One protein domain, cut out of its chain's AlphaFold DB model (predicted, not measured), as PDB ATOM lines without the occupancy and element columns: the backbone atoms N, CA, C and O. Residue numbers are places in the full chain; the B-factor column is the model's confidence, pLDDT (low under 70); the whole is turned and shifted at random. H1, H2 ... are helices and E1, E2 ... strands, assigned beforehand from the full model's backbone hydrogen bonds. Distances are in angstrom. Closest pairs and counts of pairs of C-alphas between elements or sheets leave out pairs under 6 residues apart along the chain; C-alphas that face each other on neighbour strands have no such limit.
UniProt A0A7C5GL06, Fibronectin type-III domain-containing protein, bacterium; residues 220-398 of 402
ATOM      1  N   LYS A 220     146.095 160.633 122.695       95.19
ATOM      2  CA  LYS A 220     147.125 161.150 121.785       95.19
ATOM      3  C   LYS A 220     148.528 160.730 122.217       95.19
ATOM      4  O   LYS A 220     149.320 160.318 121.375       95.19
ATOM      5  N   ARG A 221     148.829 160.773 123.519       91.69
ATOM      6  CA  ARG A 221     150.140 160.345 124.041       91.69
ATOM      7  C   ARG A 221     150.359 158.839 123.911       91.69
ATOM      8  O   ARG A 221     151.482 158.427 123.637       91.69
ATOM      9  N   ILE A 222     149.305 158.036 124.072       88.38
ATOM     10  CA  ILE A 222     149.351 156.583 123.826       88.38
ATOM     11  C   ILE A 222     149.719 156.312 122.366       88.38
ATOM     12  O   ILE A 222     150.616 155.517 122.080       88.38
ATOM     13  N   LEU A 223     149.038 157.002 121.447       91.81
ATOM     14  CA  LEU A 223     149.274 156.873 120.017       91.81
ATOM     15  C   LEU A 223     150.709 157.268 119.637       91.81
ATOM     16  O   LEU A 223     151.390 156.496 118.966       91.81
ATOM     17  N   ASP A 224     151.192 158.416 120.117       91.38
ATOM     18  CA  ASP A 224     152.543 158.916 119.817       91.38
ATOM     19  C   ASP A 224     153.653 158.006 120.356       91.38
ATOM     20  O   ASP A 224     154.734 157.927 119.777       91.38
ATOM     21  N   ALA A 225     153.388 157.291 121.452       85.56
ATOM     22  CA  ALA A 225     154.312 156.313 122.021       85.56
ATOM     23  C   ALA A 225     154.324 154.966 121.267       85.56
ATOM     24  O   ALA A 225     155.034 154.043 121.675       85.56
ATOM     25  N   GLY A 226     153.521 154.813 120.208       84.94
ATOM     26  CA  GLY A 226     153.377 153.548 119.487       84.94
ATOM     27  C   GLY A 226     152.744 152.438 120.332       84.94
ATOM     28  O   GLY A 226     152.960 151.264 120.051       84.94
ATOM     29  N   GLN A 227     151.994 152.801 121.379       81.00
ATOM     30  CA  GLN A 227     151.337 151.868 122.307       81.00
ATOM     31  C   GLN A 227     149.827 151.735 122.044       81.00
ATOM     32  O   GLN A 227     149.091 151.214 122.880       81.00
ATOM     33  N   SER A 228     149.340 152.247 120.911       85.25
ATOM     34  CA  SER A 228     147.941 152.097 120.509       85.25
ATOM     35  C   SER A 228     147.666 150.685 119.990       85.25
ATOM     36  O   SER A 228     148.450 150.127 119.222       85.25
ATOM     37  N   HIS A 229     146.511 150.140 120.364       84.06
ATOM     38  CA  HIS A 229     146.005 148.843 119.908       84.06
ATOM     39  C   HIS A 229     144.687 148.962 119.136       84.06
ATOM     40  O   HIS A 229     143.954 147.984 119.013       84.06
ATOM     41  N   GLY A 230     144.407 150.150 118.597       91.31
ATOM     42  CA  GLY A 230     143.136 150.476 117.954       91.31
ATOM     43  C   GLY A 230     142.165 151.167 118.906       91.31
ATOM     44  O   GLY A 230     142.503 151.456 120.061       91.31
ATOM     45  N   SER A 231     140.982 151.498 118.395       94.88
ATOM     46  CA  SER A 231     139.974 152.221 119.171       94.88
ATOM     47  C   SER A 231     139.357 151.317 120.236       94.88
ATOM     48  O   SER A 231     138.739 150.307 119.907       94.88
ATOM     49  N   ASP A 232     139.531 151.673 121.507       93.44
ATOM     50  CA  ASP A 232     139.047 150.896 122.654       93.44
ATOM     51  C   ASP A 232     139.018 151.772 123.922       93.44
ATOM     52  O   ASP A 232     139.318 152.970 123.883       93.44
ATOM     53  N   TYR A 233     138.666 151.182 125.060       89.44
ATOM     54  CA  TYR A 233     138.810 151.783 126.374       89.44
ATOM     55  C   TYR A 233     140.247 151.689 126.889       89.44
ATOM     56  O   TYR A 233     140.833 150.610 126.958       89.44
ATOM     57  N   TYR A 234     140.788 152.826 127.323       86.62
ATOM     58  CA  TYR A 234     142.118 152.932 127.919       86.62
ATOM     59  C   TYR A 234     142.026 153.596 129.290       86.62
ATOM     60  O   TYR A 234     141.137 154.409 129.546       86.62
ATOM     61  N   TYR A 235     142.973 153.262 130.164       84.56
ATOM     62  CA  TYR A 235     143.227 154.040 131.370       84.56
ATOM     63  C   TYR A 235     144.082 155.249 130.998       84.56
ATOM     64  O   TYR A 235     145.110 155.091 130.336       84.56
ATOM     65  N   ILE A 236     143.653 156.436 131.417       86.19
ATOM     66  CA  ILE A 236     144.464 157.648 131.341       86.19
ATOM     67  C   ILE A 236     144.581 158.284 132.717       86.19
ATOM     68  O   ILE A 236     143.635 158.266 133.505       86.19
ATOM     69  N   ASP A 237     145.737 158.873 132.969       86.69
ATOM     70  CA  ASP A 237     146.032 159.642 134.170       86.69
ATOM     71  C   ASP A 237     146.330 161.087 133.752       86.69
ATOM     72  O   ASP A 237     147.430 161.409 133.299       86.69
ATOM     73  N   VAL A 238     145.293 161.930 133.773       89.00
ATOM     74  CA  VAL A 238     145.278 163.252 133.117       89.00
ATOM     75  C   VAL A 238     146.318 164.226 133.674       89.00
ATOM     76  O   VAL A 238     146.847 165.056 132.936       89.00
ATOM     77  N   ASP A 239     146.637 164.114 134.957       85.06
ATOM     78  CA  ASP A 239     147.630 164.911 135.671       85.06
ATOM     79  C   ASP A 239     148.910 164.120 135.965       85.06
ATOM     80  O   ASP A 239     149.839 164.660 136.581       85.06
ATOM     81  N   ARG A 240     149.005 162.914 135.389       79.19
ATOM     82  CA  ARG A 240     150.106 161.957 135.516       79.19
ATOM     83  C   ARG A 240     150.259 161.430 136.934       79.19
ATOM     84  O   ARG A 240     149.765 162.005 137.891       79.19
ATOM     85  N   TYR A 241     151.103 160.416 137.089       68.75
ATOM     86  CA  TYR A 241     151.298 159.695 138.348       68.75
ATOM     87  C   TYR A 241     151.577 160.570 139.590       68.75
ATOM     88  O   TYR A 241     151.324 160.162 140.722       68.75
ATOM     89  N   SER A 242     152.164 161.754 139.416       69.56
ATOM     90  CA  SER A 242     152.448 162.676 140.525       69.56
ATOM     91  C   SER A 242     151.276 163.588 140.907       69.56
ATOM     92  O   SER A 242     151.406 164.370 141.851       69.56
ATOM     93  N   GLY A 243     150.192 163.559 140.139       77.25
ATOM     94  CA  GLY A 243     149.021 164.400 140.299       77.25
ATOM     95  C   GLY A 243     148.024 163.864 141.337       77.25
ATOM     96  O   GLY A 243     148.080 162.696 141.726       77.25
ATOM     97  N   PRO A 244     147.159 164.734 141.890       83.50
ATOM     98  CA  PRO A 244     146.151 164.342 142.872       83.50
ATOM     99  C   PRO A 244     144.934 163.596 142.295       83.50
ATOM    100  O   PRO A 244     144.142 163.073 143.085       83.50
ATOM    101  N   LEU A 245     144.715 163.594 140.978       83.62
ATOM    102  CA  LEU A 245     143.567 162.934 140.362       83.62
ATOM    103  C   LEU A 245     143.838 161.439 140.184       83.62
ATOM    104  O   LEU A 245     144.953 160.985 139.962       83.62
ATOM    105  N   ALA A 246     142.780 160.643 140.327       80.88
ATOM    106  CA  ALA A 246     142.867 159.221 140.045       80.88
ATOM    107  C   ALA A 246     142.769 158.980 138.527       80.88
ATOM    108  O   ALA A 246     141.987 159.664 137.857       80.88
ATOM    109  N   PRO A 247     143.449 157.949 137.998       82.56
ATOM    110  CA  PRO A 247     143.277 157.530 136.616       82.56
ATOM    111  C   PRO A 247     141.822 157.179 136.302       82.56
ATOM    112  O   PRO A 247     141.127 156.536 137.095       82.56
ATOM    113  N   ILE A 248     141.382 157.537 135.101       87.00
ATOM    114  CA  ILE A 248     140.026 157.301 134.604       87.00
ATOM    115  C   ILE A 248     140.045 156.394 133.378       87.00
ATOM    116  O   ILE A 248     141.013 156.349 132.621       87.00
ATOM    117  N   ILE A 249     138.947 155.669 133.169       89.25
ATOM    118  CA  ILE A 249     138.744 154.882 131.952       89.25
ATOM    119  C   ILE A 249     138.055 155.771 130.924       89.25
ATOM    120  O   ILE A 249     136.937 156.236 131.149       89.25
ATOM    121  N   VAL A 250     138.708 155.977 129.789       94.56
ATOM    122  CA  VAL A 250     138.201 156.773 128.669       94.56
ATOM    123  C   VAL A 250     138.075 155.914 127.435       94.56
ATOM    124  O   VAL A 250     138.796 154.932 127.265       94.56
ATOM    125  N   TRP A 251     137.179 156.304 126.542       97.00
ATOM    126  CA  TRP A 251     137.196 155.772 125.196       97.00
ATOM    127  C   TRP A 251     138.223 156.535 124.357       97.00
ATOM    128  O   TRP A 251     138.118 157.756 124.212       97.00
ATOM    129  N   CYS A 252     139.181 155.812 123.783       96.25
ATOM    130  CA  CYS A 252     140.110 156.353 122.809       96.25
ATOM    131  C   CYS A 252     139.674 155.985 121.398       96.25
ATOM    132  O   CYS A 252     139.641 154.811 121.035       96.25
ATOM    133  N   ASP A 253     139.419 156.995 120.576       97.75
ATOM    134  CA  ASP A 253     139.348 156.804 119.130       97.75
ATOM    135  C   ASP A 253     140.758 156.949 118.553       97.75
ATOM    136  O   ASP A 253     141.362 158.029 118.578       97.75
ATOM    137  N   MET A 254     141.290 155.826 118.077       96.31
ATOM    138  CA  MET A 254     142.647 155.701 117.552       96.31
ATOM    139  C   MET A 254     142.678 155.633 116.021       96.31
ATOM    140  O   MET A 254     143.741 155.408 115.448       96.31
ATOM    141  N   GLU A 255     141.545 155.857 115.354       95.88
ATOM    142  CA  GLU A 255     141.403 155.646 113.911       95.88
ATOM    143  C   GLU A 255     140.996 156.922 113.175       95.88
ATOM    144  O   GLU A 255     141.609 157.269 112.159       95.88
ATOM    145  N   THR A 256     140.012 157.668 113.689       96.56
ATOM    146  CA  THR A 256     139.500 158.863 113.005       96.56
ATOM    147  C   THR A 256     140.599 159.908 112.850       96.56
ATOM    148  O   THR A 256     141.215 160.346 113.823       96.56
ATOM    149  N   GLU A 257     140.855 160.320 111.605       95.31
ATOM    150  CA  GLU A 257     141.933 161.258 111.257       95.31
ATOM    151  C   GLU A 257     143.306 160.840 111.827       95.31
ATOM    152  O   GLU A 257     144.084 161.677 112.287       95.31
ATOM    153  N   GLY A 258     143.595 159.537 111.856       94.69
ATOM    154  CA  GLY A 258     144.832 159.000 112.424       94.69
ATOM    155  C   GLY A 258     144.836 158.904 113.950       94.69
ATOM    156  O   GLY A 258     145.889 158.647 114.513       94.69
ATOM    157  N   GLY A 259     143.699 159.119 114.621       95.75
ATOM    158  CA  GLY A 259     143.496 158.753 116.024       95.75
ATOM    159  C   GLY A 259     144.064 159.704 117.071       95.75
ATOM    160  O   GLY A 259     144.701 160.709 116.748       95.75
ATOM    161  N   GLY A 260     143.847 159.362 118.341       96.38
ATOM    162  CA  GLY A 260     144.336 160.095 119.510       96.38
ATOM    163  C   GLY A 260     143.281 160.973 120.185       96.38
ATOM    164  O   GLY A 260     143.642 161.862 120.953       96.38
ATOM    165  N   TYR A 261     141.994 160.758 119.905       98.12
ATOM    166  CA  TYR A 261     140.922 161.473 120.594       98.12
ATOM    167  C   TYR A 261     140.552 160.788 121.907       98.12
ATOM    168  O   TYR A 261     140.294 159.586 121.928       98.12
ATOM    169  N   THR A 262     140.485 161.578 122.977       98.00
ATOM    170  CA  THR A 262     140.077 161.154 124.320       98.00
ATOM    171  C   THR A 262     138.616 161.502 124.559       98.00
ATOM    172  O   THR A 262     138.245 162.663 124.415       98.00
ATOM    173  N   TYR A 263     137.797 160.539 124.980       98.25
ATOM    174  CA  TYR A 263     136.391 160.793 125.279       98.25
ATOM    175  C   TYR A 263     135.938 160.147 126.588       98.25
ATOM    176  O   TYR A 263     136.055 158.936 126.782       98.25
ATOM    177  N   TYR A 264     135.332 160.958 127.451       98.06
ATOM    178  CA  TYR A 264     134.700 160.533 128.694       98.06
ATOM    179  C   TYR A 264     133.276 161.107 128.778       98.06
ATOM    180  O   TYR A 264     133.114 162.308 129.008       98.06
ATOM    181  N   PRO A 265     132.226 160.302 128.544       97.88
ATOM    182  CA  PRO A 265     130.855 160.798 128.556       97.88
ATOM    183  C   PRO A 265     130.364 161.108 129.978       97.88
ATOM    184  O   PRO A 265     130.518 160.302 130.893       97.88
ATOM    185  N   VAL A 266     129.696 162.249 130.148       97.69
ATOM    186  CA  VAL A 266     129.036 162.672 131.389       97.69
ATOM    187  C   VAL A 266     127.534 162.779 131.143       97.69
ATOM    188  O   VAL A 266     127.089 163.572 130.321       97.69
ATOM    189  N   GLU A 267     126.751 161.965 131.852       96.31
ATOM    190  CA  GLU A 267     125.287 161.875 131.709       96.31
ATOM    191  C   GLU A 267     124.517 162.880 132.583       96.31
ATOM    192  O   GLU A 267     123.419 163.310 132.244       96.31
ATOM    193  N   SER A 268     125.065 163.242 133.743       95.81
ATOM    194  CA  SER A 268     124.415 164.126 134.724       95.81
ATOM    195  C   SER A 268     125.462 164.962 135.454       95.81
ATOM    196  O   SER A 268     125.706 164.811 136.647       95.81
ATOM    197  N   GLY A 269     126.152 165.789 134.678       96.81
ATOM    198  CA  GLY A 269     127.192 166.687 135.139       96.81
ATOM    199  C   GLY A 269     126.657 167.985 135.733       96.81
ATOM    200  O   GLY A 269     125.453 168.239 135.788       96.81
ATOM    201  N   ILE A 270     127.592 168.827 136.161       97.69
ATOM    202  CA  ILE A 270     127.300 170.195 136.591       97.69
ATOM    203  C   ILE A 270     126.726 170.962 135.396       97.69
ATOM    204  O   ILE A 270     127.328 170.994 134.322       97.69
ATOM    205  N   GLN A 271     125.559 171.573 135.586       97.06
ATOM    206  CA  GLN A 271     124.903 172.355 134.546       97.06
ATOM    207  C   GLN A 271     125.773 173.548 134.142       97.06
ATOM    208  O   GLN A 271     126.230 174.300 135.003       97.06
ATOM    209  N   THR A 272     125.955 173.746 132.838       96.38
ATOM    210  CA  THR A 272     126.700 174.888 132.294       96.38
ATOM    211  C   THR A 272     125.926 175.603 131.206       96.38
ATOM    212  O   THR A 272     125.205 174.969 130.439       96.38
ATOM    213  N   TYR A 273     126.123 176.915 131.134       95.94
ATOM    214  CA  TYR A 273     125.585 177.825 130.122       95.94
ATOM    215  C   TYR A 273     126.699 178.413 129.247       95.94
ATOM    216  O   TYR A 273     126.436 178.922 128.157       95.94
ATOM    217  N   ARG A 274     127.947 178.379 129.737       94.62
ATOM    218  CA  ARG A 274     129.116 178.986 129.097       94.62
ATOM    219  C   ARG A 274     130.366 178.118 129.218       94.62
ATOM    220  O   ARG A 274     130.518 177.364 130.178       94.62
ATOM    221  N   SER A 275     131.336 178.324 128.324       93.25
ATOM    222  CA  SER A 275     132.653 177.658 128.377       93.25
ATOM    223  C   SER A 275     133.479 178.011 129.617       93.25
ATOM    224  O   SER A 275     134.313 177.233 130.087       93.25
ATOM    225  N   THR A 276     133.205 179.166 130.217       93.19
ATOM    226  CA  THR A 276     133.859 179.617 131.446       93.19
ATOM    227  C   THR A 276     133.297 178.974 132.710       93.19
ATOM    228  O   THR A 276     133.990 178.971 133.725       93.19
ATOM    229  N   ASP A 277     132.095 178.395 132.667       95.31
ATOM    230  CA  ASP A 277     131.447 177.829 133.851       95.31
ATOM    231  C   ASP A 277     132.228 176.627 134.402       95.31
ATOM    232  O   ASP A 277     132.891 175.887 133.663       95.31
ATOM    233  N   ASN A 278     132.150 176.414 135.717       95.50
ATOM    234  CA  ASN A 278     132.638 175.177 136.320       95.50
ATOM    235  C   ASN A 278     131.833 173.992 135.787       95.50
ATOM    236  O   ASN A 278     130.616 174.071 135.656       95.50
ATOM    237  N   ASN A 279     132.513 172.883 135.509       96.25
ATOM    238  CA  ASN A 279     131.886 171.676 134.990       96.25
ATOM    239  C   ASN A 279     132.601 170.419 135.491       96.25
ATOM    240  O   ASN A 279     133.705 170.485 136.036       96.25
ATOM    241  N   THR A 280     131.968 169.265 135.298       97.12
ATOM    242  CA  THR A 280     132.531 167.967 135.703       97.12
ATOM    243  C   THR A 280     133.847 167.654 134.984       97.12
ATOM    244  O   THR A 280     134.723 167.054 135.592       97.12
ATOM    245  N   CYS A 281     134.036 168.083 133.731       96.69
ATOM    246  CA  CYS A 281     135.288 167.839 133.007       96.69
ATOM    247  C   CYS A 281     136.473 168.530 133.679       96.69
ATOM    248  O   CYS A 281     137.498 167.891 133.894       96.69
ATOM    249  N   LYS A 282     136.295 169.784 134.116       94.81
ATOM    250  CA  LYS A 282     137.318 170.544 134.849       94.81
ATOM    251  C   LYS A 282     137.709 169.868 136.167       94.81
ATOM    252  O   LYS A 282     138.879 169.882 136.530       94.81
ATOM    253  N   GLN A 283     136.759 169.233 136.861       93.88
ATOM    254  CA  GLN A 283     137.049 168.442 138.070       93.88
ATOM    255  C   GLN A 283     137.864 167.177 137.773       93.88
ATOM    256  O   GLN A 283     138.595 166.708 138.637       93.88
ATOM    257  N   LEU A 284     137.751 166.647 136.554       94.00
ATOM    258  CA  LEU A 284     138.517 165.509 136.051       94.00
ATOM    259  C   LEU A 284     139.811 165.936 135.339       94.00
ATOM    260  O   LEU A 284     140.368 165.128 134.606       94.00
ATOM    261  N   GLY A 285     140.253 167.194 135.463       94.19
ATOM    262  CA  GLY A 285     141.455 167.697 134.781       94.19
ATOM    263  C   GLY A 285     141.348 167.762 133.249       94.19
ATOM    264  O   GLY A 285     142.360 167.859 132.563       94.19
ATOM    265  N   MET A 286     140.132 167.704 132.705       95.88
ATOM    266  CA  MET A 286     139.821 167.768 131.275       95.88
ATOM    267  C   MET A 286     138.993 169.019 130.951       95.88
ATOM    268  O   MET A 286     138.618 169.786 131.838       95.88
ATOM    269  N   ASP A 287     138.631 169.193 129.681       96.06
ATOM    270  CA  ASP A 287     137.602 170.153 129.275       96.06
ATOM    271  C   ASP A 287     136.465 169.454 128.519       96.06
ATOM    272  O   ASP A 287     136.548 168.269 128.187       96.06
ATOM    273  N   ILE A 288     135.377 170.173 128.260       97.12
ATOM    274  CA  ILE A 288     134.339 169.728 127.332       97.12
ATOM    275  C   ILE A 288     134.976 169.575 125.941       97.12
ATOM    276  O   ILE A 288     135.843 170.350 125.541       97.12
ATOM    277  N   VAL A 289     134.584 168.539 125.204       97.56
ATOM    278  CA  VAL A 289     135.201 168.180 123.925       97.56
ATOM    279  C   VAL A 289     135.130 169.299 122.886       97.56
ATOM    280  O   VAL A 289     134.111 169.965 122.734       97.56
ATOM    281  N   TYR A 290     136.211 169.485 122.132       96.69
ATOM    282  CA  TYR A 290     136.251 170.446 121.035       96.69
ATOM    283  C   TYR A 290     135.996 169.736 119.706       96.69
ATOM    284  O   TYR A 290     136.712 168.783 119.383       96.69
ATOM    285  N   PRO A 291     135.007 170.178 118.912       95.62
ATOM    286  CA  PRO A 291     134.781 169.630 117.590       95.62
ATOM    287  C   PRO A 291     135.873 170.154 116.653       95.62
ATOM    288  O   PRO A 291     135.854 171.303 116.219       95.62
ATOM    289  N   ARG A 292     136.865 169.311 116.377       95.81
ATOM    290  CA  ARG A 292     138.042 169.601 115.548       95.81
ATOM    291  C   ARG A 292     137.756 169.499 114.062       95.81
ATOM    292  O   ARG A 292     138.380 170.201 113.279       95.81
ATOM    293  N   SER A 293     136.862 168.601 113.662       96.38
ATOM    294  CA  SER A 293     136.590 168.310 112.256       96.38
ATOM    295  C   SER A 293     135.211 167.690 112.059       96.38
ATOM    296  O   SER A 293     134.608 167.143 112.985       96.38
ATOM    297  N   LYS A 294     134.746 167.699 110.806       97.06
ATOM    298  CA  LYS A 294     133.532 166.992 110.388       97.06
ATOM    299  C   LYS A 294     133.582 165.498 110.673       97.06
ATOM    300  O   LYS A 294     132.584 164.916 111.092       97.06
ATOM    301  N   ALA A 295     134.743 164.881 110.454       97.38
ATOM    302  CA  ALA A 295     134.946 163.458 110.696       97.38
ATOM    303  C   ALA A 295     134.796 163.131 112.187       97.38
ATOM    304  O   ALA A 295     134.026 162.241 112.544       97.38
ATOM    305  N   GLN A 296     135.444 163.911 113.056       97.06
ATOM    306  CA  GLN A 296     135.326 163.746 114.501       97.06
ATOM    307  C   GLN A 296     133.891 163.993 114.989       97.06
ATOM    308  O   GLN A 296     133.366 163.202 115.767       97.06
ATOM    309  N   TRP A 297     133.226 165.054 114.517       96.56
ATOM    310  CA  TRP A 297     131.827 165.324 114.870       96.56
ATOM    311  C   TRP A 297     130.915 164.151 114.504       96.56
ATOM    312  O   TRP A 297     130.149 163.668 115.335       96.56
ATOM    313  N   THR A 298     131.050 163.652 113.273       97.69
ATOM    314  CA  THR A 298     130.285 162.501 112.777       97.69
ATOM    315  C   THR A 298     130.525 161.269 113.648       97.69
ATOM    316  O   THR A 298     129.575 160.584 114.025       97.69
ATOM    317  N   TYR A 299     131.783 161.012 114.016       97.88
ATOM    318  CA  TYR A 299     132.144 159.920 114.912       97.88
ATOM    319  C   TYR A 299     131.457 160.046 116.273       97.88
ATOM    320  O   TYR A 299     130.792 159.114 116.732       97.88
ATOM    321  N   MET A 300     131.585 161.212 116.913       97.06
ATOM    322  CA  MET A 300     131.015 161.441 118.233       97.06
ATOM    323  C   MET A 300     129.486 161.325 118.222       97.06
ATOM    324  O   MET A 300     128.920 160.704 119.120       97.06
ATOM    325  N   LEU A 301     128.819 161.861 117.195       96.94
ATOM    326  CA  LEU A 301     127.368 161.764 117.049       96.94
ATOM    327  C   LEU A 301     126.908 160.311 116.900       96.94
ATOM    328  O   LEU A 301     125.973 159.899 117.582       96.94
ATOM    329  N   ASN A 302     127.582 159.523 116.061       97.44
ATOM    330  CA  ASN A 302     127.251 158.110 115.863       97.44
ATOM    331  C   ASN A 302     127.475 157.277 117.130       97.44
ATOM    332  O   ASN A 302     126.725 156.340 117.394       97.44
ATOM    333  N   ARG A 303     128.509 157.608 117.910       97.31
ATOM    334  CA  ARG A 303     128.876 156.857 119.112       97.31
ATOM    335  C   ARG A 303     128.009 157.191 120.324       97.31
ATOM    336  O   ARG A 303     127.604 156.285 121.043       97.31
ATOM    337  N   TYR A 304     127.788 158.476 120.584       97.00
ATOM    338  CA  TYR A 304     127.161 158.952 121.823       97.00
ATOM    339  C   TYR A 304     125.707 159.395 121.622       97.00
ATOM    340  O   TYR A 304     124.926 159.430 122.572       97.00
ATOM    341  N   GLY A 305     125.312 159.691 120.384       96.56
ATOM    342  CA  GLY A 305     123.984 160.189 120.048       96.56
ATOM    343  C   GLY A 305     123.822 161.691 120.292       96.56
ATOM    344  O   GLY A 305     124.579 162.330 121.025       96.56
ATOM    345  N   SER A 306     122.781 162.264 119.686       95.69
ATOM    346  CA  SER A 306     122.503 163.709 119.708       95.69
ATOM    347  C   SER A 306     122.242 164.277 121.105       95.69
ATOM    348  O   SER A 306     122.450 165.466 121.326       95.69
ATOM    349  N   SER A 307     121.842 163.441 122.070       95.50
ATOM    350  CA  SER A 307     121.561 163.883 123.445       95.50
ATOM    351  C   SER A 307     122.768 164.488 124.180       95.50
ATOM    352  O   SER A 307     122.568 165.271 125.100       95.50
ATOM    353  N   TYR A 308     124.006 164.175 123.770       96.62
ATOM    354  CA  TYR A 308     125.231 164.800 124.302       96.62
ATOM    355  C   TYR A 308     125.576 166.144 123.656       96.62
ATOM    356  O   TYR A 308     126.524 166.808 124.071       96.62
ATOM    357  N   PHE A 309     124.821 166.532 122.632       96.06
ATOM    358  CA  PHE A 309     125.060 167.709 121.810       96.06
ATOM    359  C   PHE A 309     123.807 168.581 121.757       96.06
ATOM    360  O   PHE A 309     123.501 169.144 120.715       96.06
ATOM    361  N   SER A 310     123.050 168.691 122.855       94.62
ATOM    362  CA  SER A 310     121.959 169.677 122.956       94.62
ATOM    363  C   SER A 310     122.473 171.111 122.803       94.62
ATOM    364  O   SER A 310     121.737 172.000 122.379       94.62
ATOM    365  N   THR A 311     123.755 171.311 123.100       95.12
ATOM    366  CA  THR A 311     124.502 172.535 122.858       95.12
ATOM    367  C   THR A 311     125.792 172.260 122.092       95.12
ATOM    368  O   THR A 311     126.369 171.177 122.201       95.12
ATOM    369  N   ILE A 312     126.287 173.262 121.368       94.44
ATOM    370  CA  ILE A 312     127.596 173.214 120.715       94.44
ATOM    371  C   ILE A 312     128.711 173.230 121.775       94.44
ATOM    372  O   ILE A 312     128.797 174.188 122.549       94.44
ATOM    373  N   PRO A 313     129.582 172.208 121.818       90.56
ATOM    374  CA  PRO A 313     130.621 172.114 122.831       90.56
ATOM    375  C   PRO A 313     131.871 172.927 122.444       90.56
ATOM    376  O   PRO A 313     132.328 172.890 121.301       90.56
ATOM    377  N   GLY A 314     132.434 173.669 123.404       90.00
ATOM    378  CA  GLY A 314     133.765 174.300 123.340       90.00
ATOM    379  C   GLY A 314     133.950 175.499 122.392       90.00
ATOM    380  O   GLY A 314     134.744 176.389 122.695       90.00
ATOM    381  N   VAL A 315     133.227 175.558 121.273       95.44
ATOM    382  CA  VAL A 315     133.346 176.627 120.268       95.44
ATOM    383  C   VAL A 315     132.569 177.857 120.720       95.44
ATOM    384  O   VAL A 315     131.341 177.864 120.703       95.44
ATOM    385  N   THR A 316     133.284 178.904 121.126       95.69
ATOM    386  CA  THR A 316     132.697 180.128 121.693       95.69
ATOM    387  C   THR A 316     133.449 181.388 121.259       95.69
ATOM    388  O   THR A 316     134.599 181.340 120.814       95.69
ATOM    389  N   LYS A 317     132.794 182.540 121.402       94.62
ATOM    390  CA  LYS A 317     133.365 183.887 121.245       94.62
ATOM    391  C   LYS A 317     133.314 184.650 122.581       94.62
ATOM    392  O   LYS A 317     132.328 184.496 123.296       94.62
ATOM    393  N   PRO A 318     134.305 185.488 122.945       94.56
ATOM    394  CA  PRO A 318     134.358 186.166 124.251       94.56
ATOM    395  C   PRO A 318     133.681 187.540 124.294       94.56
ATOM    396  O   PRO A 318     133.809 188.237 125.295       94.56
ATOM    397  N   SER A 319     133.052 187.969 123.206       94.19
ATOM    398  CA  SER A 319     132.374 189.258 123.095       94.19
ATOM    399  C   SER A 319     130.901 189.051 122.779       94.19
ATOM    400  O   SER A 319     130.542 188.070 122.124       94.19
ATOM    401  N   ASP A 320     130.072 189.994 123.208       95.06
ATOM    402  CA  ASP A 320     128.638 189.989 122.929       95.06
ATOM    403  C   ASP A 320     128.345 190.346 121.458       95.06
ATOM    404  O   ASP A 320     129.189 190.893 120.736       95.06
ATOM    405  N   GLY A 321     127.141 190.002 121.013       93.00
ATOM    406  CA  GLY A 321     126.568 190.292 119.706       93.00
ATOM    407  C   GLY A 321     127.373 189.771 118.517       93.00
ATOM    408  O   GLY A 321     128.090 188.772 118.600       93.00
ATOM    409  N   GLY A 322     127.287 190.492 117.401       90.38
ATOM    410  CA  GLY A 322     127.957 190.163 116.141       90.38
ATOM    411  C   GLY A 322     127.060 189.390 115.174       90.38
ATOM    412  O   GLY A 322     126.133 188.706 115.580       90.38
ATOM    413  N   ASN A 323     127.333 189.515 113.878       92.31
ATOM    414  CA  ASN A 323     126.577 188.843 112.827       92.31
ATOM    415  C   ASN A 323     127.534 187.970 112.014       92.31
ATOM    416  O   ASN A 323     128.407 188.483 111.314       92.31
ATOM    417  N   TYR A 324     127.354 186.656 112.112       93.62
ATOM    418  CA  TYR A 324     128.220 185.659 111.484       93.62
ATOM    419  C   TYR A 324     127.504 184.894 110.367       93.62
ATOM    420  O   TYR A 324     127.999 183.879 109.885       93.62
ATOM    421  N   THR A 325     126.377 185.424 109.884       93.81
ATOM    422  CA  THR A 325     125.568 184.765 108.849       93.81
ATOM    423  C   THR A 325     126.265 184.630 107.492       93.81
ATOM    424  O   THR A 325     125.883 183.808 106.661       93.81
ATOM    425  N   GLY A 326     127.316 185.425 107.269       94.31
ATOM    426  CA  GLY A 326     128.123 185.419 106.050       94.31
ATOM    427  C   GLY A 326     129.353 184.507 106.078       94.31
ATOM    428  O   GLY A 326     130.052 184.435 105.070       94.31
ATOM    429  N   CYS A 327     129.655 183.825 107.189       94.94
ATOM    430  CA  CYS A 327     130.840 182.969 107.301       94.94
ATOM    431  C   CYS A 327     130.482 181.527 107.675       94.94
ATOM    432  O   CYS A 327     129.508 181.251 108.368       94.94
ATOM    433  N   ALA A 328     131.291 180.580 107.198       96.31
ATOM    434  CA  ALA A 328     131.217 179.202 107.663       96.31
ATOM    435  C   ALA A 328     131.777 179.111 109.092       96.31
ATOM    436  O   ALA A 328     132.867 179.618 109.371       96.31
ATOM    437  N   MET A 329     131.061 178.439 109.991       96.31
ATOM    438  CA  MET A 329     131.488 178.254 111.381       96.31
ATOM    439  C   MET A 329     132.584 177.185 111.475       96.31
ATOM    440  O   MET A 329     132.332 176.025 111.805       96.31
ATOM    441  N   ARG A 330     133.815 177.588 111.157       97.06
ATOM    442  CA  ARG A 330     135.051 176.803 111.272       97.06
ATOM    443  C   ARG A 330     136.265 177.718 111.425       97.06
ATOM    444  O   ARG A 330     136.188 178.907 111.114       97.06
ATOM    445  N   ASN A 331     137.396 177.158 111.850       96.44
ATOM    446  CA  ASN A 331     138.628 177.918 112.047       96.44
ATOM    447  C   ASN A 331     139.252 178.371 110.702       96.44
ATOM    448  O   ASN A 331     139.769 177.527 109.960       96.44
ATOM    449  N   PRO A 332     139.299 179.678 110.375       95.94
ATOM    450  CA  PRO A 332     139.864 180.140 109.106       95.94
ATOM    451  C   PRO A 332     141.345 179.778 108.923       95.94
ATOM    452  O   PRO A 332     141.767 179.569 107.789       95.94
ATOM    453  N   ALA A 333     142.123 179.628 110.002       95.19
ATOM    454  CA  ALA A 333     143.543 179.275 109.915       95.19
ATOM    455  C   ALA A 333     143.785 177.859 109.358       95.19
ATOM    456  O   ALA A 333     144.822 177.607 108.753       95.19
ATOM    457  N   TYR A 334     142.824 176.946 109.532       94.38
ATOM    458  CA  TYR A 334     142.937 175.549 109.093       94.38
ATOM    459  C   TYR A 334     142.131 175.256 107.824       94.38
ATOM    460  O   TYR A 334     142.451 174.316 107.099       94.38
ATOM    461  N   TYR A 335     141.094 176.051 107.548       94.69
ATOM    462  CA  TYR A 335     140.160 175.825 106.438       94.69
ATOM    463  C   TYR A 335     140.189 176.931 105.366       94.69
ATOM    464  O   TYR A 335     139.381 176.914 104.437       94.69
ATOM    465  N   GLY A 336     141.070 177.929 105.501       95.50
ATOM    466  CA  GLY A 336     141.237 179.062 104.577       95.50
ATOM    467  C   GLY A 336     140.120 180.113 104.619       95.50
ATOM    468  O   GLY A 336     140.277 181.208 104.090       95.50
ATOM    469  N   SER A 337     138.986 179.801 105.246       95.25
ATOM    470  CA  SER A 337     137.832 180.687 105.426       95.25
ATOM    471  C   SER A 337     137.027 180.254 106.646       95.25
ATOM    472  O   SER A 337     136.949 179.059 106.950       95.25
ATOM    473  N   GLY A 338     136.407 181.213 107.329       96.19
ATOM    474  CA  GLY A 338     135.563 180.945 108.484       96.19
ATOM    475  C   GLY A 338     135.361 182.167 109.373       96.19
ATOM    476  O   GLY A 338     135.709 183.282 108.985       96.19
ATOM    477  N   CYS A 339     134.793 181.957 110.557       95.50
ATOM    478  CA  CYS A 339     134.456 183.026 111.495       95.50
ATOM    479  C   CYS A 339     135.595 183.233 112.514       95.50
ATOM    480  O   CYS A 339     135.710 182.480 113.476       95.50
ATOM    481  N   SER A 340     136.445 184.244 112.307       92.75
ATOM    482  CA  SER A 340     137.693 184.453 113.073       92.75
ATOM    483  C   SER A 340     137.514 184.793 114.554       92.75
ATOM    484  O   SER A 340     138.426 184.562 115.340       92.75
ATOM    485  N   ASP A 341     136.363 185.342 114.938       94.81
ATOM    486  CA  ASP A 341     136.110 185.733 116.332       94.81
ATOM    487  C   ASP A 341     135.785 184.530 117.231       94.81
ATOM    488  O   ASP A 341     135.856 184.618 118.460       94.81
ATOM    489  N   TRP A 342     135.427 183.403 116.613       96.31
ATOM    490  CA  TRP A 342     135.091 182.157 117.283       96.31
ATOM    491  C   TRP A 342     136.327 181.290 117.466       96.31
ATOM    492  O   TRP A 342     137.194 181.192 116.593       96.31
ATOM    493  N   ARG A 343     136.402 180.637 118.622       95.38
ATOM    494  CA  ARG A 343     137.553 179.822 118.993       95.38
ATOM    495  C   ARG A 343     137.175 178.685 119.922       95.38
ATOM    496  O   ARG A 343     136.095 178.650 120.504       95.38
ATOM    497  N   VAL A 344     138.149 177.813 120.114       95.56
ATOM    498  CA  VAL A 344     138.215 176.858 121.216       95.56
ATOM    499  C   VAL A 344     139.291 177.317 122.211       95.56
ATOM    500  O   VAL A 344     140.220 178.023 121.801       95.56
ATOM    501  N   PRO A 345     139.181 176.981 123.509       92.06
ATOM    502  CA  PRO A 345     140.094 177.467 124.547       92.06
ATOM    503  C   PRO A 345     141.584 177.202 124.299       92.06
ATOM    504  O   PRO A 345     142.411 178.024 124.679       92.06
ATOM    505  N   ASP A 346     141.933 176.096 123.640       92.69
ATOM    506  CA  ASP A 346     143.328 175.744 123.352       92.69
ATOM    507  C   ASP A 346     143.892 176.410 122.082       92.69
ATOM    508  O   ASP A 346     145.059 176.224 121.747       92.69
ATOM    509  N   GLY A 347     143.068 177.176 121.356       92.50
ATOM    510  CA  GLY A 347     143.446 177.841 120.107       92.50
ATOM    511  C   GLY A 347     143.625 176.911 118.899       92.50
ATOM    512  O   GLY A 347     144.003 177.391 117.830       92.50
ATOM    513  N   GLY A 348     143.353 175.609 119.046       93.25
ATOM    514  CA  GLY A 348     143.532 174.606 117.999       93.25
ATOM    515  C   GLY A 348     142.494 174.667 116.872       93.25
ATOM    516  O   GLY A 348     141.719 175.624 116.718       93.25
ATOM    517  N   ARG A 349     142.453 173.611 116.052       95.50
ATOM    518  CA  ARG A 349     141.461 173.473 114.980       95.50
ATOM    519  C   ARG A 349     140.073 173.383 115.607       95.50
ATOM    520  O   ARG A 349     139.886 172.795 116.673       95.50
ATOM    521  N   TRP A 350     139.089 173.960 114.931       96.69
ATOM    522  CA  TRP A 350     137.688 173.774 115.278       96.69
ATOM    523  C   TRP A 350     136.813 173.834 114.028       96.69
ATOM    524  O   TRP A 350     137.137 174.527 113.058       96.69
ATOM    525  N   TRP A 351     135.713 173.094 114.052       96.75
ATOM    526  CA  TRP A 351     134.789 172.939 112.940       96.75
ATOM    527  C   TRP A 351     133.374 172.695 113.459       96.75
ATOM    528  O   TRP A 351     133.181 171.856 114.334       96.75
ATOM    529  N   LEU A 352     132.392 173.387 112.883       95.81
ATOM    530  CA  LEU A 352     130.963 173.097 113.041       95.81
ATOM    531  C   LEU A 352     130.275 172.962 111.681       95.81
ATOM    532  O   LEU A 352     129.426 172.100 111.489       95.81
ATOM    533  N   ARG A 353     130.605 173.830 110.720       95.94
ATOM    534  CA  ARG A 353     129.999 173.813 109.384       95.94
ATOM    535  C   ARG A 353     130.977 174.241 108.304       95.94
ATOM    536  O   ARG A 353     131.839 175.088 108.524       95.94
ATOM    537  N   ASP A 354     130.749 173.719 107.100       95.81
ATOM    538  CA  ASP A 354     131.496 174.087 105.892       95.81
ATOM    539  C   ASP A 354     130.865 175.229 105.087       95.81
ATOM    540  O   ASP A 354     131.530 175.816 104.235       95.81
ATOM    541  N   THR A 355     129.598 175.552 105.358       95.44
ATOM    542  CA  THR A 355     128.828 176.590 104.663       95.44
ATOM    543  C   THR A 355     128.252 177.611 105.646       95.44
ATOM    544  O   THR A 355     127.991 177.253 106.804       95.44
ATOM    545  N   PRO A 356     128.041 178.870 105.209       95.94
ATOM    546  CA  PRO A 356     127.333 179.869 106.002       95.94
ATOM    547  C   PRO A 356     125.922 179.415 106.391       95.94
ATOM    548  O   PRO A 356     125.299 178.601 105.705       95.94
ATOM    549  N   TYR A 357     125.425 179.954 107.498       95.06
ATOM    550  CA  TYR A 357     124.096 179.677 108.038       95.06
ATOM    551  C   TYR A 357     123.494 180.962 108.613       95.06
ATOM    552  O   TYR A 357     124.223 181.898 108.896       95.06
ATOM    553  N   SER A 358     122.176 181.030 108.802       93.69
ATOM    554  CA  SER A 358     121.489 182.234 109.295       93.69
ATOM    555  C   SER A 358     121.747 182.562 110.775       93.69
ATOM    556  O   SER A 358     121.088 183.450 111.301       93.69
ATOM    557  N   GLU A 359     122.677 181.864 111.431       92.12
ATOM    558  CA  GLU A 359     123.062 182.034 112.835       92.12
ATOM    559  C   GLU A 359     124.582 181.854 112.990       92.12
ATOM    560  O   GLU A 359     125.176 181.093 112.213       92.12
ATOM    561  N   PRO A 360     125.220 182.456 114.011       92.00
ATOM    562  CA  PRO A 360     124.645 183.393 114.992       92.00
ATOM    563  C   PRO A 360     124.408 184.788 114.392       92.00
ATOM    564  O   PRO A 360     125.254 185.284 113.634       92.00
ATOM    565  N   ASN A 361     123.264 185.408 114.690       89.06
ATOM    566  CA  ASN A 361     122.808 186.617 113.988       89.06
ATOM    567  C   ASN A 361     122.763 187.911 114.816       89.06
ATOM    568  O   ASN A 361     122.494 188.964 114.230       89.06
ATOM    569  N   GLY A 362     123.087 187.882 116.113       84.06
ATOM    570  CA  GLY A 362     123.259 189.125 116.871       84.06
ATOM    571  C   GLY A 362     122.946 189.085 118.356       84.06
ATOM    572  O   GLY A 362     123.288 190.053 119.034       84.06
ATOM    573  N   ASP A 363     122.324 188.024 118.866       86.31
ATOM    574  CA  ASP A 363     121.878 187.939 120.263       86.31
ATOM    575  C   ASP A 363     122.794 187.060 121.144       86.31
ATOM    576  O   ASP A 363     122.493 186.737 122.297       86.31
ATOM    577  N   TYR A 364     123.972 186.725 120.616       92.81
ATOM    578  CA  TYR A 364     125.031 186.031 121.328       92.81
ATOM    579  C   TYR A 364     125.595 186.835 122.506       92.81
ATOM    580  O   TYR A 364     125.896 188.020 122.394       92.81
ATOM    581  N   TYR A 365     125.841 186.154 123.625       95.12
ATOM    582  CA  TYR A 365     126.590 186.690 124.764       95.12
ATOM    583  C   TYR A 365     127.911 185.951 124.930       95.12
ATOM    584  O   TYR A 365     128.020 184.757 124.640       95.12
ATOM    585  N   ALA A 366     128.910 186.655 125.450       95.00
ATOM    586  CA  ALA A 366     130.254 186.145 125.642       95.00
ATOM    587  C   ALA A 366     130.279 184.750 126.295       95.00
ATOM    588  O   ALA A 366     129.725 184.509 127.369       95.00
ATOM    589  N   ASN A 367     131.013 183.851 125.642       95.38
ATOM    590  CA  ASN A 367     131.302 182.472 126.029       95.38
ATOM    591  C   ASN A 367     130.091 181.529 126.129       95.38
ATOM    592  O   ASN A 367     130.253 180.418 126.627       95.38
ATOM    593  N   CYS A 368     128.908 181.940 125.678       95.62
ATOM    594  CA  CYS A 368     127.692 181.149 125.810       95.62
ATOM    595  C   CYS A 368     127.614 179.973 124.845       95.62
ATOM    596  O   CYS A 368     128.134 179.996 123.730       95.62
ATOM    597  N   TRP A 369     126.915 178.938 125.292       95.75
ATOM    598  CA  TRP A 369     126.572 177.805 124.461       95.75
ATOM    599  C   TRP A 369     125.546 178.174 123.391       95.75
ATOM    600  O   TRP A 369     124.592 178.906 123.650       95.75
ATOM    601  N   LEU A 370     125.723 177.608 122.198       94.88
ATOM    602  CA  LEU A 370     124.724 177.644 121.134       94.88
ATOM    603  C   LEU A 370     123.820 176.412 121.255       94.88
ATOM    604  O   LEU A 370     124.338 175.304 121.395       94.88
ATOM    605  N   SER A 371     122.499 176.571 121.175       94.12
ATOM    606  CA  SER A 371     121.552 175.442 121.129       94.12
ATOM    607  C   SER A 371     121.655 174.691 119.816       94.12
ATOM    608  O   SER A 371     121.933 175.309 118.799       94.12
ATOM    609  N   MET A 372     121.368 173.394 119.806       94.12
ATOM    610  CA  MET A 372     121.355 172.550 118.614       94.12
ATOM    611  C   MET A 372     119.935 172.140 118.200       94.12
ATOM    612  O   MET A 372     119.165 171.640 119.013       94.12
ATOM    613  N   TYR A 373     119.616 172.291 116.908       92.69
ATOM    614  CA  TYR A 373     118.314 171.927 116.315       92.69
ATOM    615  C   TYR A 373     118.407 170.872 115.212       92.69
ATOM    616  O   TYR A 373     117.430 170.182 114.930       92.69
ATOM    617  N   ASN A 374     119.563 170.759 114.561       95.81
ATOM    618  CA  ASN A 374     119.842 169.704 113.595       95.81
ATOM    619  C   ASN A 374     121.296 169.269 113.751       95.81
ATOM    620  O   ASN A 374     122.172 170.126 113.732       95.81
ATOM    621  N   TRP A 375     121.543 167.968 113.890       95.31
ATOM    622  CA  TRP A 375     122.864 167.393 114.170       95.31
ATOM    623  C   TRP A 375     123.578 166.850 112.934       95.31
ATOM    624  O   TRP A 375     124.734 166.438 113.055       95.31
ATOM    625  N   ASP A 376     122.916 166.839 111.771       95.06
ATOM    626  CA  ASP A 376     123.502 166.351 110.521       95.06
ATOM    627  C   ASP A 376     124.854 167.047 110.266       95.06
ATOM    628  O   ASP A 376     124.884 168.272 110.134       95.06
ATOM    629  N   PRO A 377     125.975 166.309 110.151       94.69
ATOM    630  CA  PRO A 377     127.285 166.890 109.855       94.69
ATOM    631  C   PRO A 377     127.334 167.710 108.550       94.69
ATOM    632  O   PRO A 377     128.281 168.459 108.316       94.69
ATOM    633  N   ASN A 378     126.359 167.558 107.655       95.25
ATOM    634  CA  ASN A 378     126.224 168.365 106.443       95.25
ATOM    635  C   ASN A 378     125.346 169.608 106.637       95.25
ATOM    636  O   ASN A 378     125.415 170.519 105.815       95.25
ATOM    637  N   ASP A 379     124.544 169.655 107.701       95.19
ATOM    638  CA  ASP A 379     123.606 170.742 107.971       95.19
ATOM    639  C   ASP A 379     123.351 170.979 109.476       95.19
ATOM    640  O   ASP A 379     122.207 171.034 109.929       95.19
ATOM    641  N   ILE A 380     124.415 171.182 110.263       95.75
ATOM    642  CA  ILE A 380     124.319 171.494 111.701       95.75
ATOM    643  C   ILE A 380     123.571 172.814 111.940       95.75
ATOM    644  O   ILE A 380     124.096 173.874 111.620       95.75
ATOM    645  N   ARG A 381     122.386 172.816 112.549       95.56
ATOM    646  CA  ARG A 381     121.648 174.065 112.842       95.56
ATOM    647  C   ARG A 381     121.697 174.389 114.326       95.56
ATOM    648  O   ARG A 381     121.491 173.496 115.146       95.56
ATOM    649  N   PHE A 382     121.925 175.656 114.653       95.25
ATOM    650  CA  PHE A 382     122.050 176.141 116.026       95.25
ATOM    651  C   PHE A 382     121.521 177.570 116.194       95.25
ATOM    652  O   PHE A 382     121.212 178.204 115.194       95.25
ATOM    653  N   ASN A 383     121.408 178.067 117.427       93.62
ATOM    654  CA  ASN A 383     121.009 179.449 117.751       93.62
ATOM    655  C   ASN A 383     121.725 179.926 119.031       93.62
ATOM    656  O   ASN A 383     122.038 179.110 119.899       93.62
ATOM    657  N   ASP A 384     121.981 181.227 119.130       86.81
ATOM    658  CA  ASP A 384     122.698 181.927 120.202       86.81
ATOM    659  C   ASP A 384     121.817 182.349 121.393       86.81
ATOM    660  O   ASP A 384     122.238 182.205 122.546       86.81
ATOM    661  N   GLY A 385     120.573 182.757 121.139       83.88
ATOM    662  CA  GLY A 385     119.436 182.738 122.066       83.88
ATOM    663  C   GLY A 385     119.688 183.341 123.444       83.88
ATOM    664  O   GLY A 385     119.252 182.782 124.458       83.88
ATOM    665  N   ASN A 386     120.393 184.472 123.499       88.56
ATOM    666  CA  ASN A 386     120.619 185.265 124.710       88.56
ATOM    667  C   ASN A 386     121.209 184.483 125.902       88.56
ATOM    668  O   ASN A 386     120.887 184.765 127.057       88.56
ATOM    669  N   CYS A 387     122.063 183.486 125.646       90.81
ATOM    670  CA  CYS A 387     122.677 182.651 126.690       90.81
ATOM    671  C   CYS A 387     121.691 181.844 127.554       90.81
ATOM    672  O   CYS A 387     121.978 181.515 128.706       90.81
ATOM    673  N   SER A 388     120.507 181.545 127.024       91.56
ATOM    674  CA  SER A 388     119.475 180.803 127.758       91.56
ATOM    675  C   SER A 388     119.680 179.284 127.740       91.56
ATOM    676  O   SER A 388     119.027 178.555 128.488       91.56
ATOM    677  N   TYR A 389     120.596 178.793 126.905       93.69
ATOM    678  CA  TYR A 389     120.814 177.369 126.699       93.69
ATOM    679  C   TYR A 389     121.833 176.800 127.675       93.69
ATOM    680  O   TYR A 389     122.882 177.386 127.934       93.69
ATOM    681  N   SER A 390     121.528 175.613 128.193       95.25
ATOM    682  CA  SER A 390     122.419 174.885 129.085       95.25
ATOM    683  C   SER A 390     122.381 173.394 128.834       95.25
ATOM    684  O   SER A 390     121.465 172.861 128.206       95.25
ATOM    685  N   THR A 391     123.386 172.714 129.370       96.00
ATOM    686  CA  THR A 391     123.437 171.261 129.379       96.00
ATOM    687  C   THR A 391     124.057 170.740 130.673       96.00
ATOM    688  O   THR A 391     124.940 171.369 131.262       96.00
ATOM    689  N   THR A 392     123.586 169.576 131.109       97.12
ATOM    690  CA  THR A 392     124.227 168.715 132.116       97.12
ATOM    691  C   THR A 392     124.871 167.484 131.474       97.12
ATOM    692  O   THR A 392     125.549 166.719 132.154       97.12
ATOM    693  N   LYS A 393     124.664 167.280 130.169       97.38
ATOM    694  CA  LYS A 393     125.098 166.103 129.423       97.38
ATOM    695  C   LYS A 393     126.091 166.514 128.342       97.38
ATOM    696  O   LYS A 393     125.748 167.245 127.416       97.38
ATOM    697  N   TYR A 394     127.336 166.076 128.484       97.31
ATOM    698  CA  TYR A 394     128.448 166.462 127.613       97.31
ATOM    699  C   TYR A 394     129.556 165.409 127.645       97.31
ATOM    700  O   TYR A 394     129.549 164.494 128.466       97.31
ATOM    701  N   ILE A 395     130.513 165.517 126.729       98.19
ATOM    702  CA  ILE A 395     131.683 164.638 126.671       98.19
ATOM    703  C   ILE A 395     132.896 165.438 127.125       98.19
ATOM    704  O   ILE A 395     133.150 166.520 126.596       98.19
ATOM    705  N   CYS A 396     133.645 164.899 128.079       98.12
ATOM    706  CA  CYS A 396     134.942 165.423 128.473       98.12
ATOM    707  C   CYS A 396     136.048 164.846 127.589       98.12
ATOM    708  O   CYS A 396     135.976 163.699 127.145       98.12
ATOM    709  N   SER A 397     137.073 165.646 127.342       97.81
ATOM    710  CA  SER A 397     138.211 165.314 126.500       97.81
ATOM    711  C   SER A 397     139.429 166.084 126.990       97.81
ATOM    712  O   SER A 397     139.328 167.226 127.439       97.81
ATOM    713  N   THR A 398     140.604 165.478 126.857       96.81
ATOM    714  CA  THR A 398     141.871 166.187 127.078       96.81
ATOM    715  C   THR A 398     142.159 167.174 125.941       96.81
ATOM    716  O   THR A 398     142.919 168.118 126.104       96.81
TER     717      THR A 398
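AT A GLANCE: This is residues 220 to 398 of the 402 residues of the protein "Fibronectin type-III domain-containing protein" of bacterium (UniProt A0A7C5GL06). Mostly loops, with little regular structure: a strongly twisted sheet, E1-E2-E3-E8, makes one end, H3 reaches from it to E5, and strand pairs E4-E5 and E6-E7 lie toward the other. The printed part has 179 residues, 65 in five helices and eight strands, H1-E1-E2-E3-H2-H3-H4-E4-H5-E5-E6-E7-E8; it is mixed, its sheets antiparallel. It is compact, with radius of gyration of the C-alphas 16.1 A and spans 45 by 31 by 26 A.

HOW THE PARTS SIT: E1, residues 232 to 236, E2, 248 to 253, and E3, 261 to 266, form a meander of antiparallel neighbours, with N 234 and O 250 2.9 A apart. H3, residues 294 to 304, is on this sheet, and every O i to N i+4 pair in it is within hydrogen-bond range.

IN THESE COORDINATES: H3 is 15.4 A long. E3 begins at C-alpha 261, (140.922, 161.473, 120.594); E8, residues 394 to 397, ends at C-alpha 397, (138.211, 165.314, 126.500).

THE WHOLE: The printed part has no cut; the link from E1 to E2 is long, and pLDDT is under 70 at residues 241 to 242.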